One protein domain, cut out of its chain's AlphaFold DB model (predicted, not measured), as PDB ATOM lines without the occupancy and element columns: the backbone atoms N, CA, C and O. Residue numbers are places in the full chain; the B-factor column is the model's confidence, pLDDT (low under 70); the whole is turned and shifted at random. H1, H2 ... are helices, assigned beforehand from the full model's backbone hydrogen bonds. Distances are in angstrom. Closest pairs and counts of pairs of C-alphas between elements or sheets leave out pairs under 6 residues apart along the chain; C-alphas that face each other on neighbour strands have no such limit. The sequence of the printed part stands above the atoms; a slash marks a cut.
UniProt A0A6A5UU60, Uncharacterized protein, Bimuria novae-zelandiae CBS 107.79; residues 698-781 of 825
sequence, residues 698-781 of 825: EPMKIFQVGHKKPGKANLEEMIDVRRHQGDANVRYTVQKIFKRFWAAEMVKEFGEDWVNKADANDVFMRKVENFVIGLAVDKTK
ATOM      1  N   GLU A 698     136.685 157.108 146.817       58.25
ATOM      2  CA  GLU A 698     137.093 157.641 148.110       58.25
ATOM      3  C   GLU A 698     138.594 157.362 148.282       58.25
ATOM      4  O   GLU A 698     139.005 156.209 148.088       58.25
ATOM      5  N   PRO A 699     139.410 158.321 148.767       59.72
ATOM      6  CA  PRO A 699     140.781 158.022 149.191       59.72
ATOM      7  C   PRO A 699     140.792 156.923 150.265       59.72
ATOM      8  O   PRO A 699     141.697 156.094 150.300       59.72
ATOM      9  N   MET A 700     139.725 156.838 151.074       63.47
ATOM     10  CA  MET A 700     139.505 155.792 152.075       63.47
ATOM     11  C   MET A 700     139.543 154.360 151.515       63.47
ATOM     12  O   MET A 700     139.901 153.456 152.267       63.47
ATOM     13  N   LYS A 701     139.261 154.123 150.221       75.25
ATOM     14  CA  LYS A 701     139.369 152.782 149.605       75.25
ATOM     15  C   LYS A 701     140.796 152.229 149.655       75.25
ATOM     16  O   LYS A 701     140.972 151.037 149.880       75.25
ATOM     17  N   ILE A 702     141.805 153.092 149.529       76.06
ATOM     18  CA  ILE A 702     143.230 152.722 149.588       76.06
ATOM     19  C   ILE A 702     143.587 152.204 150.998       76.06
ATOM     20  O   ILE A 702     144.397 151.292 151.159       76.06
ATOM     21  N   PHE A 703     142.893 152.707 152.024       80.25
ATOM     22  CA  PHE A 703     143.038 152.301 153.425       80.25
ATOM     23  C   PHE A 703     142.170 151.090 153.817       80.25
ATOM     24  O   PHE A 703     142.278 150.618 154.951       80.25
ATOM     25  N   GLN A 704     141.358 150.525 152.909       84.31
ATOM     26  CA  GLN A 704     140.603 149.277 153.135       84.31
ATOM     27  C   GLN A 704     141.507 148.032 153.033       84.31
ATOM     28  O   GLN A 704     141.182 147.026 152.400       84.31
ATOM     29  N   VAL A 705     142.664 148.087 153.693       78.94
ATOM     30  CA  VAL A 705     143.594 146.966 153.808       78.94
ATOM     31  C   VAL A 705     142.946 145.872 154.663       78.94
ATOM     32  O   VAL A 705     142.599 146.095 155.826       78.94
ATOM     33  N   GLY A 706     142.777 144.683 154.072       84.06
ATOM     34  CA  GLY A 706     142.132 143.520 154.691       84.06
ATOM     35  C   GLY A 706     142.933 142.913 155.852       84.06
ATOM     36  O   GLY A 706     143.506 143.615 156.672       84.06
ATOM     37  N   HIS A 707     142.978 141.585 155.969       86.69
ATOM     38  CA  HIS A 707     143.764 140.917 157.028       86.69
ATOM     39  C   HIS A 707     145.236 140.663 156.647       86.69
ATOM     40  O   HIS A 707     146.012 140.213 157.483       86.69
ATOM     41  N   LYS A 708     145.635 140.968 155.406       90.44
ATOM     42  CA  LYS A 708     147.014 140.833 154.907       90.44
ATOM     43  C   LYS A 708     147.790 142.139 155.135       90.44
ATOM     44  O   LYS A 708     147.196 143.204 154.972       90.44
ATOM     45  N   LYS A 709     149.094 142.070 155.457       92.12
ATOM     46  CA  LYS A 709     149.970 143.264 155.472       92.12
ATOM     47  C   LYS A 709     149.904 143.940 154.081       92.12
ATOM     48  O   LYS A 709     149.928 143.208 153.086       92.12
ATOM     49  N   PRO A 710     149.801 145.278 153.971       92.88
ATOM     50  CA  PRO A 710     149.773 145.938 152.671       92.88
ATOM     51  C   PRO A 710     151.140 145.823 151.987       92.88
ATOM     52  O   PRO A 710     152.178 145.939 152.637       92.88
ATOM     53  N   GLY A 711     151.130 145.581 150.675       92.50
ATOM     54  CA  GLY A 711     152.344 145.590 149.860       92.50
ATOM     55  C   GLY A 711     152.905 147.005 149.706       92.50
ATOM     56  O   GLY A 711     152.172 147.986 149.831       92.50
ATOM     57  N   LYS A 712     154.202 147.102 149.400       93.44
ATOM     58  CA  LYS A 712     154.950 148.363 149.322       93.44
ATOM     59  C   LYS A 712     154.282 149.437 148.459       93.44
ATOM     60  O   LYS A 712     154.113 150.549 148.932       93.44
ATOM     61  N   ALA A 713     153.822 149.097 147.255       90.19
ATOM     62  CA  ALA A 713     153.155 150.056 146.367       90.19
ATOM     63  C   ALA A 713     151.885 150.672 146.995       90.19
ATOM     64  O   ALA A 713     151.703 151.885 146.954       90.19
ATOM     65  N   ASN A 714     151.039 149.859 147.640       92.31
ATOM     66  CA  ASN A 714     149.861 150.348 148.369       92.31
ATOM     67  C   ASN A 714     150.260 151.184 149.596       92.31
ATOM     68  O   ASN A 714     149.582 152.147 149.933       92.31
ATOM     69  N   LEU A 715     151.345 150.808 150.280       94.50
ATOM     70  CA  LEU A 715     151.871 151.542 151.429       94.50
ATOM     71  C   LEU A 715     152.388 152.931 151.013       94.50
ATOM     72  O   LEU A 715     152.071 153.920 151.666       94.50
ATOM     73  N   GLU A 716     153.142 153.005 149.916       94.94
ATOM     74  CA  GLU A 716     153.616 154.250 149.308       94.94
ATOM     75  C   GLU A 716     152.434 155.130 148.874       94.94
ATOM     76  O   GLU A 716     152.416 156.311 149.209       94.94
ATOM     77  N   GLU A 717     151.397 154.561 148.244       93.50
ATOM     78  CA  GLU A 717     150.162 155.276 147.879       93.50
ATOM     79  C   GLU A 717     149.410 155.819 149.113       93.50
ATOM     80  O   GLU A 717     149.046 156.994 149.149       93.50
ATOM     81  N   MET A 718     149.235 155.015 150.170       93.88
ATOM     82  CA  MET A 718     148.639 155.461 151.441       93.88
ATOM     83  C   MET A 718     149.411 156.626 152.077       93.88
ATOM     84  O   MET A 718     148.810 157.560 152.616       93.88
ATOM     85  N   ILE A 719     150.744 156.553 152.054       95.00
ATOM     86  CA  ILE A 719     151.638 157.567 152.620       95.00
ATOM     87  C   ILE A 719     151.596 158.843 151.774       95.00
ATOM     88  O   ILE A 719     151.547 159.937 152.334       95.00
ATOM     89  N   ASP A 720     151.550 158.729 150.447       94.06
ATOM     90  CA  ASP A 720     151.455 159.878 149.548       94.06
ATOM     91  C   ASP A 720     150.104 160.600 149.679       94.06
ATOM     92  O   ASP A 720     150.069 161.822 149.829       94.06
ATOM     93  N   VAL A 721     148.994 159.857 149.766       92.81
ATOM     94  CA  VAL A 721     147.660 160.414 150.060       92.81
ATOM     95  C   VAL A 721     147.652 161.142 151.406       92.81
ATOM     96  O   VAL A 721     147.165 162.269 151.495       92.81
ATOM     97  N   ARG A 722     148.264 160.564 152.448       93.75
ATOM     98  CA  ARG A 722     148.421 161.210 153.762       93.75
ATOM     99  C   ARG A 722     149.283 162.471 153.700       93.75
ATOM    100  O   ARG A 722     149.023 163.422 154.439       93.75
ATOM    101  N   ARG A 723     150.331 162.498 152.872       92.00
ATOM    102  CA  ARG A 723     151.212 163.665 152.689       92.00
ATOM    103  C   ARG A 723     150.524 164.794 151.917       92.00
ATOM    104  O   ARG A 723     150.752 165.947 152.260       92.00
ATOM    105  N   HIS A 724     149.652 164.472 150.961       91.31
ATOM    106  CA  HIS A 724     148.878 165.454 150.197       91.31
ATOM    107  C   HIS A 724     147.639 165.983 150.934       91.31
ATOM    108  O   HIS A 724     147.347 167.170 150.840       91.31
ATOM    109  N   GLN A 725     146.903 165.132 151.656       87.12
ATOM    110  CA  GLN A 725     145.639 165.528 152.296       87.12
ATOM    111  C   GLN A 725     145.829 166.165 153.678       87.12
ATOM    112  O   GLN A 725     144.985 166.946 154.100       87.12
ATOM    113  N   GLY A 726     146.898 165.827 154.412       81.62
ATOM    114  CA  GLY A 726     147.196 166.379 155.747       81.62
ATOM    115  C   GLY A 726     146.215 165.995 156.871       81.62
ATOM    116  O   GLY A 726     146.537 166.166 158.047       81.62
ATOM    117  N   ASP A 727     145.051 165.445 156.523       88.81
ATOM    118  CA  ASP A 727     143.937 165.138 157.416       88.81
ATOM    119  C   ASP A 727     144.325 164.268 158.619       88.81
ATOM    120  O   ASP A 727     144.885 163.174 158.481       88.81
ATOM    121  N   ALA A 728     143.904 164.694 159.813       88.88
ATOM    122  CA  ALA A 728     144.099 163.939 161.051       88.88
ATOM    123  C   ALA A 728     143.462 162.536 160.985       88.88
ATOM    124  O   ALA A 728     144.041 161.566 161.472       88.88
ATOM    125  N   ASN A 729     142.313 162.402 160.309       91.25
ATOM    126  CA  ASN A 729     141.650 161.115 160.072       91.25
ATOM    127  C   ASN A 729     142.512 160.166 159.223       91.25
ATOM    128  O   ASN A 729     142.591 158.968 159.509       91.25
ATOM    129  N   VAL A 730     143.183 160.693 158.195       91.56
ATOM    130  CA  VAL A 730     144.059 159.917 157.308       91.56
ATOM    131  C   VAL A 730     145.338 159.526 158.051       91.56
ATOM    132  O   VAL A 730     145.704 158.351 158.054       91.56
ATOM    133  N   ARG A 731     145.962 160.463 158.777       93.81
ATOM    134  CA  ARG A 731     147.132 160.219 159.645       93.81
ATOM    135  C   ARG A 731     146.868 159.125 160.685       93.81
ATOM    136  O   ARG A 731     147.629 158.160 160.750       93.81
ATOM    137  N   TYR A 732     145.756 159.215 161.416       95.31
ATOM    138  CA  TYR A 732     145.325 158.189 162.373       95.31
ATOM    139  C   TYR A 732     145.079 156.832 161.696       95.31
ATOM    140  O   TYR A 732     145.440 155.782 162.230       95.31
ATOM    141  N   THR A 733     144.508 156.824 160.487       94.81
ATOM    142  CA  THR A 733     144.262 155.586 159.734       94.81
ATOM    143  C   THR A 733     145.571 154.926 159.280       94.81
ATOM    144  O   THR A 733     145.717 153.713 159.439       94.81
ATOM    145  N   VAL A 734     146.562 155.704 158.823       95.81
ATOM    146  CA  VAL A 734     147.924 155.216 158.532       95.81
ATOM    147  C   VAL A 734     148.559 154.603 159.783       95.81
ATOM    148  O   VAL A 734     148.940 153.433 159.759       95.81
ATOM    149  N   GLN A 735     148.607 155.338 160.899       96.56
ATOM    150  CA  GLN A 735     149.161 154.845 162.168       96.56
ATOM    151  C   GLN A 735     148.460 153.572 162.658       96.56
ATOM    152  O   GLN A 735     149.116 152.644 163.128       96.56
ATOM    153  N   LYS A 736     147.129 153.494 162.539       96.50
ATOM    154  CA  LYS A 736     146.337 152.315 162.914       96.50
ATOM    155  C   LYS A 736     146.702 151.095 162.069       96.50
ATOM    156  O   LYS A 736     146.759 149.989 162.603       96.50
ATOM    157  N   ILE A 737     146.982 151.279 160.778       96.31
ATOM    158  CA  ILE A 737     147.448 150.209 159.885       96.31
ATOM    159  C   ILE A 737     148.901 149.824 160.216       96.31
ATOM    160  O   ILE A 737     149.197 148.633 160.318       96.31
ATOM    161  N   PHE A 738     149.779 150.791 160.502       97.06
ATOM    162  CA  PHE A 738     151.151 150.528 160.959       97.06
ATOM    163  C   PHE A 738     151.154 149.724 162.272       97.06
ATOM    164  O   PHE A 738     151.773 148.667 162.355       97.06
ATOM    165  N   LYS A 739     150.363 150.146 163.268       96.69
ATOM    166  CA  LYS A 739     150.168 149.448 164.550       96.69
ATOM    167  C   LYS A 739     149.493 148.078 164.399       96.69
ATOM    168  O   LYS A 739     149.686 147.215 165.245       96.69
ATOM    169  N   ARG A 740     148.718 147.839 163.338       96.25
ATOM    170  CA  ARG A 740     148.115 146.522 163.075       96.25
ATOM    171  C   ARG A 740     149.117 145.510 162.520       96.25
ATOM    172  O   ARG A 740     148.986 144.326 162.811       96.25
ATOM    173  N   PHE A 741     150.070 145.956 161.704       96.56
ATOM    174  CA  PHE A 741     150.908 145.059 160.904       96.56
ATOM    175  C   PHE A 741     152.400 145.087 161.235       96.56
ATOM    176  O   PHE A 741     153.083 144.138 160.869       96.56
ATOM    177  N   TRP A 742     152.902 146.114 161.920       97.19
ATOM    178  CA  TRP A 742     154.323 146.267 162.251       97.19
ATOM    179  C   TRP A 742     154.558 146.758 163.694       97.19
ATOM    180  O   TRP A 742     155.549 147.425 163.975       97.19
ATOM    181  N   ALA A 743     153.634 146.494 164.629       96.69
ATOM    182  CA  ALA A 743     153.749 147.010 165.999       96.69
ATOM    183  C   ALA A 743     155.032 146.576 166.719       96.69
ATOM    184  O   ALA A 743     155.642 147.409 167.381       96.69
ATOM    185  N   ALA A 744     155.451 145.313 166.593       97.12
ATOM    186  CA  ALA A 744     156.662 144.824 167.252       97.12
ATOM    187  C   ALA A 744     157.913 145.508 166.679       97.12
ATOM    188  O   ALA A 744     158.800 145.927 167.420       97.12
ATOM    189  N   GLU A 745     157.941 145.679 165.359       97.44
ATOM    190  CA  GLU A 745     159.003 146.357 164.628       97.44
ATOM    191  C   GLU A 745     159.072 147.857 164.984       97.44
ATOM    192  O   GLU A 745     160.160 148.369 165.243       97.44
ATOM    193  N   MET A 746     157.929 148.554 165.089       97.88
ATOM    194  CA  MET A 746     157.889 149.967 165.499       97.88
ATOM    195  C   MET A 746     158.286 150.162 166.966       97.88
ATOM    196  O   MET A 746     159.019 151.096 167.274       97.88
ATOM    197  N   VAL A 747     157.822 149.298 167.877       98.00
ATOM    198  CA  VAL A 747     158.167 149.387 169.307       98.00
ATOM    199  C   VAL A 747     159.664 149.157 169.523       98.00
ATOM    200  O   VAL A 747     160.269 149.864 170.325       98.00
ATOM    201  N   LYS A 748     160.276 148.232 168.769       97.88
ATOM    202  CA  LYS A 748     161.721 147.973 168.821       97.88
ATOM    203  C   LYS A 748     162.560 149.175 168.369       97.88
ATOM    204  O   LYS A 748     163.577 149.450 168.994       97.88
ATOM    205  N   GLU A 749     162.157 149.859 167.298       98.06
ATOM    206  CA  GLU A 749     162.936 150.963 166.706       98.06
ATOM    207  C   GLU A 749     162.679 152.318 167.393       98.06
ATOM    208  O   GLU A 749     163.591 153.126 167.562       98.06
ATOM    209  N   PHE A 750     161.432 152.589 167.790       98.06
ATOM    210  CA  PHE A 750     160.972 153.928 168.185       98.06
ATOM    211  C   PHE A 750     160.474 154.046 169.641       98.06
ATOM    212  O   PHE A 750     160.214 155.166 170.106       98.06
ATOM    213  N   GLY A 751     160.366 152.922 170.360       98.06
ATOM    214  CA  GLY A 751     159.798 152.823 171.710       98.06
ATOM    215  C   GLY A 751     158.276 152.629 171.722       98.06
ATOM    216  O   GLY A 751     157.596 152.822 170.716       98.06
ATOM    217  N   GLU A 752     157.710 152.244 172.869       97.25
ATOM    218  CA  GLU A 752     156.263 151.982 173.019       97.25
ATOM    219  C   GLU A 752     155.378 153.209 172.742       97.25
ATOM    220  O   GLU A 752     154.252 153.090 172.254       97.25
ATOM    221  N   ASP A 753     155.912 154.401 172.995       97.44
ATOM    222  CA  ASP A 753     155.271 155.701 172.818       97.44
ATOM    223  C   ASP A 753     155.375 156.256 171.382       97.44
ATOM    224  O   ASP A 753     154.987 157.404 171.139       97.44
ATOM    225  N   TRP A 754     155.850 155.461 170.409       97.94
ATOM    226  CA  TRP A 754     156.017 155.894 169.013       97.94
ATOM    227  C   TRP A 754     154.745 156.492 168.402       97.94
ATOM    228  O   TRP A 754     154.839 157.430 167.616       97.94
ATOM    229  N   VAL A 755     153.561 155.997 168.784       97.44
ATOM    230  CA  VAL A 755     152.269 156.531 168.317       97.44
ATOM    231  C   VAL A 755     152.071 157.961 168.816       97.44
ATOM    232  O   VAL A 755     151.801 158.853 168.022       97.44
ATOM    233  N   ASN A 756     152.305 158.207 170.109       97.25
ATOM    234  CA  ASN A 756     152.144 159.525 170.724       97.25
ATOM    235  C   ASN A 756     153.139 160.535 170.122       97.25
ATOM    236  O   ASN A 756     152.770 161.665 169.804       97.25
ATOM    237  N   LYS A 757     154.389 160.107 169.886       97.38
ATOM    238  CA  LYS A 757     155.404 160.881 169.149       97.38
ATOM    239  C   LYS A 757     154.969 161.169 167.702       97.38
ATOM    240  O   LYS A 757     155.159 162.283 167.215       97.38
ATOM    241  N   ALA A 758     154.367 160.190 167.025       96.62
ATOM    242  CA  ALA A 758     153.880 160.289 165.648       96.62
ATOM    243  C   ALA A 758     152.560 161.068 165.494       96.62
ATOM    244  O   ALA A 758     152.255 161.500 164.380       96.62
ATOM    245  N   ASP A 759     151.813 161.301 166.575       95.88
ATOM    246  CA  ASP A 759     150.701 162.258 166.658       95.88
ATOM    247  C   ASP A 759     151.193 163.674 166.980       95.88
ATOM    248  O   ASP A 759     150.819 164.637 166.305       95.88
ATOM    249  N   ALA A 760     152.110 163.818 167.939       96.06
ATOM    250  CA  ALA A 760     152.659 165.117 168.320       96.06
ATOM    251  C   ALA A 760     153.508 165.770 167.213       96.06
ATOM    252  O   ALA A 760     153.501 166.991 167.077       96.06
ATOM    253  N   ASN A 761     154.244 164.987 166.409       96.56
ATOM    254  CA  ASN A 761     155.242 165.521 165.481       96.56
ATOM    255  C   ASN A 761     155.179 164.873 164.083       96.56
ATOM    256  O   ASN A 761     155.406 163.675 163.910       96.56
ATOM    257  N   ASP A 762     154.929 165.688 163.056       94.88
ATOM    258  CA  ASP A 762     154.799 165.227 161.666       94.88
ATOM    259  C   ASP A 762     156.146 164.909 160.978       94.88
ATOM    260  O   ASP A 762     156.208 164.126 160.028       94.88
ATOM    261  N   VAL A 763     157.255 165.459 161.489       96.62
ATOM    262  CA  VAL A 763     158.617 165.063 161.090       96.62
ATOM    263  C   VAL A 763     158.952 163.687 161.672       96.62
ATOM    264  O   VAL A 763     159.591 162.875 161.004       96.62
ATOM    265  N   PHE A 764     158.478 163.386 162.887       97.38
ATOM    266  CA  PHE A 764     158.593 162.045 163.465       97.38
ATOM    267  C   PHE A 764     157.730 161.035 162.697       97.38
ATOM    268  O   PHE A 764     158.234 159.980 162.320       97.38
ATOM    269  N   MET A 765     156.482 161.387 162.364       96.88
ATOM    270  CA  MET A 765     155.623 160.558 161.507       96.88
ATOM    271  C   MET A 765     156.313 160.214 160.175       96.88
ATOM    272  O   MET A 765     156.343 159.049 159.792       96.88
ATOM    273  N   ARG A 766     156.977 161.177 159.518       96.94
ATOM    274  CA  ARG A 766     157.767 160.922 158.297       96.94
ATOM    275  C   ARG A 766     158.963 159.978 158.491       96.94
ATOM    276  O   ARG A 766     159.293 159.245 157.560       96.94
ATOM    277  N   LYS A 767     159.594 159.939 159.673       97.94
ATOM    278  CA  LYS A 767     160.617 158.921 159.994       97.94
ATOM    279  C   LYS A 767     159.998 157.525 160.095       97.94
ATOM    280  O   LYS A 767     160.535 156.590 159.507       97.94
ATOM    281  N   VAL A 768     158.853 157.406 160.773       97.81
ATOM    282  CA  VAL A 768     158.094 156.147 160.880       97.81
ATOM    283  C   VAL A 768     157.655 155.663 159.494       97.81
ATOM    284  O   VAL A 768     157.943 154.529 159.134       97.81
ATOM    285  N   GLU A 769     157.042 156.526 158.678       97.06
ATOM    286  CA  GLU A 769     156.633 156.229 157.293       97.06
ATOM    287  C   GLU A 769     157.783 155.631 156.463       97.06
ATOM    288  O   GLU A 769     157.632 154.560 155.876       97.06
ATOM    289  N   ASN A 770     158.947 156.289 156.452       96.81
ATOM    290  CA  ASN A 770     160.103 155.836 155.677       96.81
ATOM    291  C   ASN A 770     160.674 154.499 156.197       96.81
ATOM    292  O   ASN A 770     161.119 153.675 155.398       96.81
ATOM    293  N   PHE A 771     160.627 154.251 157.510       97.31
ATOM    294  CA  PHE A 771     161.034 152.973 158.105       97.31
ATOM    295  C   PHE A 771     160.064 151.834 157.748       97.31
ATOM    296  O   PHE A 771     160.514 150.760 157.354       97.31
ATOM    297  N   VAL A 772     158.742 152.063 157.776       96.94
ATOM    298  CA  VAL A 772     157.756 151.052 157.340       96.94
ATOM    299  C   VAL A 772     157.914 150.730 155.847       96.94
ATOM    300  O   VAL A 772     157.828 149.559 155.482       96.94
ATOM    301  N   ILE A 773     158.220 151.716 154.989       95.50
ATOM    302  CA  ILE A 773     158.563 151.468 153.572       95.50
ATOM    303  C   ILE A 773     159.818 150.585 153.455       95.50
ATOM    304  O   ILE A 773     159.835 149.662 152.644       95.50
ATOM    305  N   GLY A 774     160.839 150.807 154.290       95.06
ATOM    306  CA  GLY A 774     162.035 149.956 154.347       95.06
ATOM    307  C   GLY A 774     161.751 148.508 154.778       95.06
ATOM    308  O   GLY A 774     162.351 147.580 154.240       95.06
ATOM    309  N   LEU A 775     160.803 148.300 155.699       94.38
ATOM    310  CA  LEU A 775     160.340 146.965 156.112       94.38
ATOM    311  C   LEU A 775     159.412 146.297 155.084       94.38
ATOM    312  O   LEU A 775     159.273 145.072 155.083       94.38
ATOM    313  N   ALA A 776     158.764 147.072 154.214       91.06
ATOM    314  CA  ALA A 776     157.919 146.580 153.132       91.06
ATOM    315  C   ALA A 776     158.767 146.120 151.932       91.06
ATOM    316  O   ALA A 776     158.677 146.664 150.834       91.06
ATOM    317  N   VAL A 777     159.601 145.098 152.144       81.81
ATOM    318  CA  VAL A 777     160.421 144.484 151.090       81.81
ATOM    319  C   VAL A 777     159.532 143.950 149.960       81.81
ATOM    320  O   VAL A 777     158.525 143.278 150.202       81.81
ATOM    321  N   ASP A 778     159.930 144.224 148.716       64.56
ATOM    322  CA  ASP A 778     159.248 143.777 147.499       64.56
ATOM    323  C   ASP A 778     159.347 142.250 147.317       64.56
ATOM    324  O   ASP A 778     160.169 141.745 146.554       64.56
ATOM    325  N   LYS A 779     158.465 141.501 147.996       59.59
ATOM    326  CA  LYS A 779     158.299 140.036 147.862       59.59
ATOM    327  C   LYS A 779     158.074 139.554 146.418       59.59
ATOM    328  O   LYS A 779     158.297 138.387 146.121       59.59
ATOM    329  N   THR A 780     157.661 140.446 145.519       55.66
ATOM    330  CA  THR A 780     157.213 140.207 144.134       55.66
ATOM    331  C   THR A 780     158.319 139.801 143.142       55.66
ATOM    332  O   THR A 780     158.204 140.084 141.949       55.66
ATOM    333  N   LYS A 781     159.409 139.176 143.611       55.97
ATOM    334  CA  LYS A 781     160.521 138.703 142.763       55.97
ATOM    335  C   LYS A 781     161.185 137.392 143.188       55.97
ATOM    336  O   LYS A 781     161.790 136.765 142.327       55.97
TER     337      LYS A 781
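What this domain is: This is residues 698 to 781 of the 825 residues of an uncharacterized protein of Bimuria novae-zelandiae CBS 107.79 (UniProt A0A6A5UU60). Three long helices, H1, H2 and H5, stand side by side as a loose triangular bundle, and two short helices, H3 and H4, lie on the side of H2 and H5 away from H1. H1 and H2 form a helical hairpin, H5 runs opposite to H1, and before H1 comes a long stretch with no named element, residues 698 to 711. The printed part has 84 residues with five named helices in the order H1, H2, H3, H4, H5 and no named strand; the class is all helix. It is compact, with a radius of gyration of the C-alphas of 12.1 A, and rounded, with spans of 32 by 28 by 20 A.

How they stand to each other: H1, residues 712 to 725, and H2, residues 728 to 741, touch and form a hairpin, opposite ways at a shallow tilt of 21 degrees. H1 touches H2 with residues 718 to 722 alone, and H2 touches H1 with residues 730 to 734 alone; the closest C-alphas of the two helices, those of Arg 722 and Val 730, are 5.8 A apart. H5, residues 762 to 775, touches H1 with residues 769 to 773 alone, opposite ways at a shallow tilt of 13 degrees; the closest C-alphas are those of Lys 712 and Ile 773, at 6.4 A. H2 and H5 are close but not clearly touching, with the C-alphas of Phe 738 and Val 772 closest at 7.5 A; they run the same way at a shallow tilt of 34 degrees, only just short of steep. These three are the bundle, a group of helices side by side. H3, residues 743 to 750, touches no helix but is near H2 and H5; its closest C-alpha pair with H5, Met 746 and Val 768, is 7.7 A apart. H4, residues 754 to 760, touches H5 only at the corner by their link, with the C-alphas of Ala 758 and Met 765 closest at 4.5 A. H1 is apart from H3 and H4. In H1, H2, H3, H4 and H5 every O i to N i+4 pair is within hydrogen-bond range.

Where its parts are: H1 begins at C-alpha 712 (154.950, 148.363, 149.322) and measures 19.8 A from first to last C-alpha. H2 measures 20.1 A, H3 10.2 A and H4 9.8 A. H5 measures 19.9 A and ends at C-alpha 775 (160.340, 146.965, 156.112).

The domain as a whole: The two C-alphas farthest apart, those of Ala 760 and Lys 781, are 37.6 A apart. The printed part has no cut, and the four links between helices are tight. The mean pLDDT of the printed part is 90.7; residues 698 to 700 and 778 to 781 are under 70.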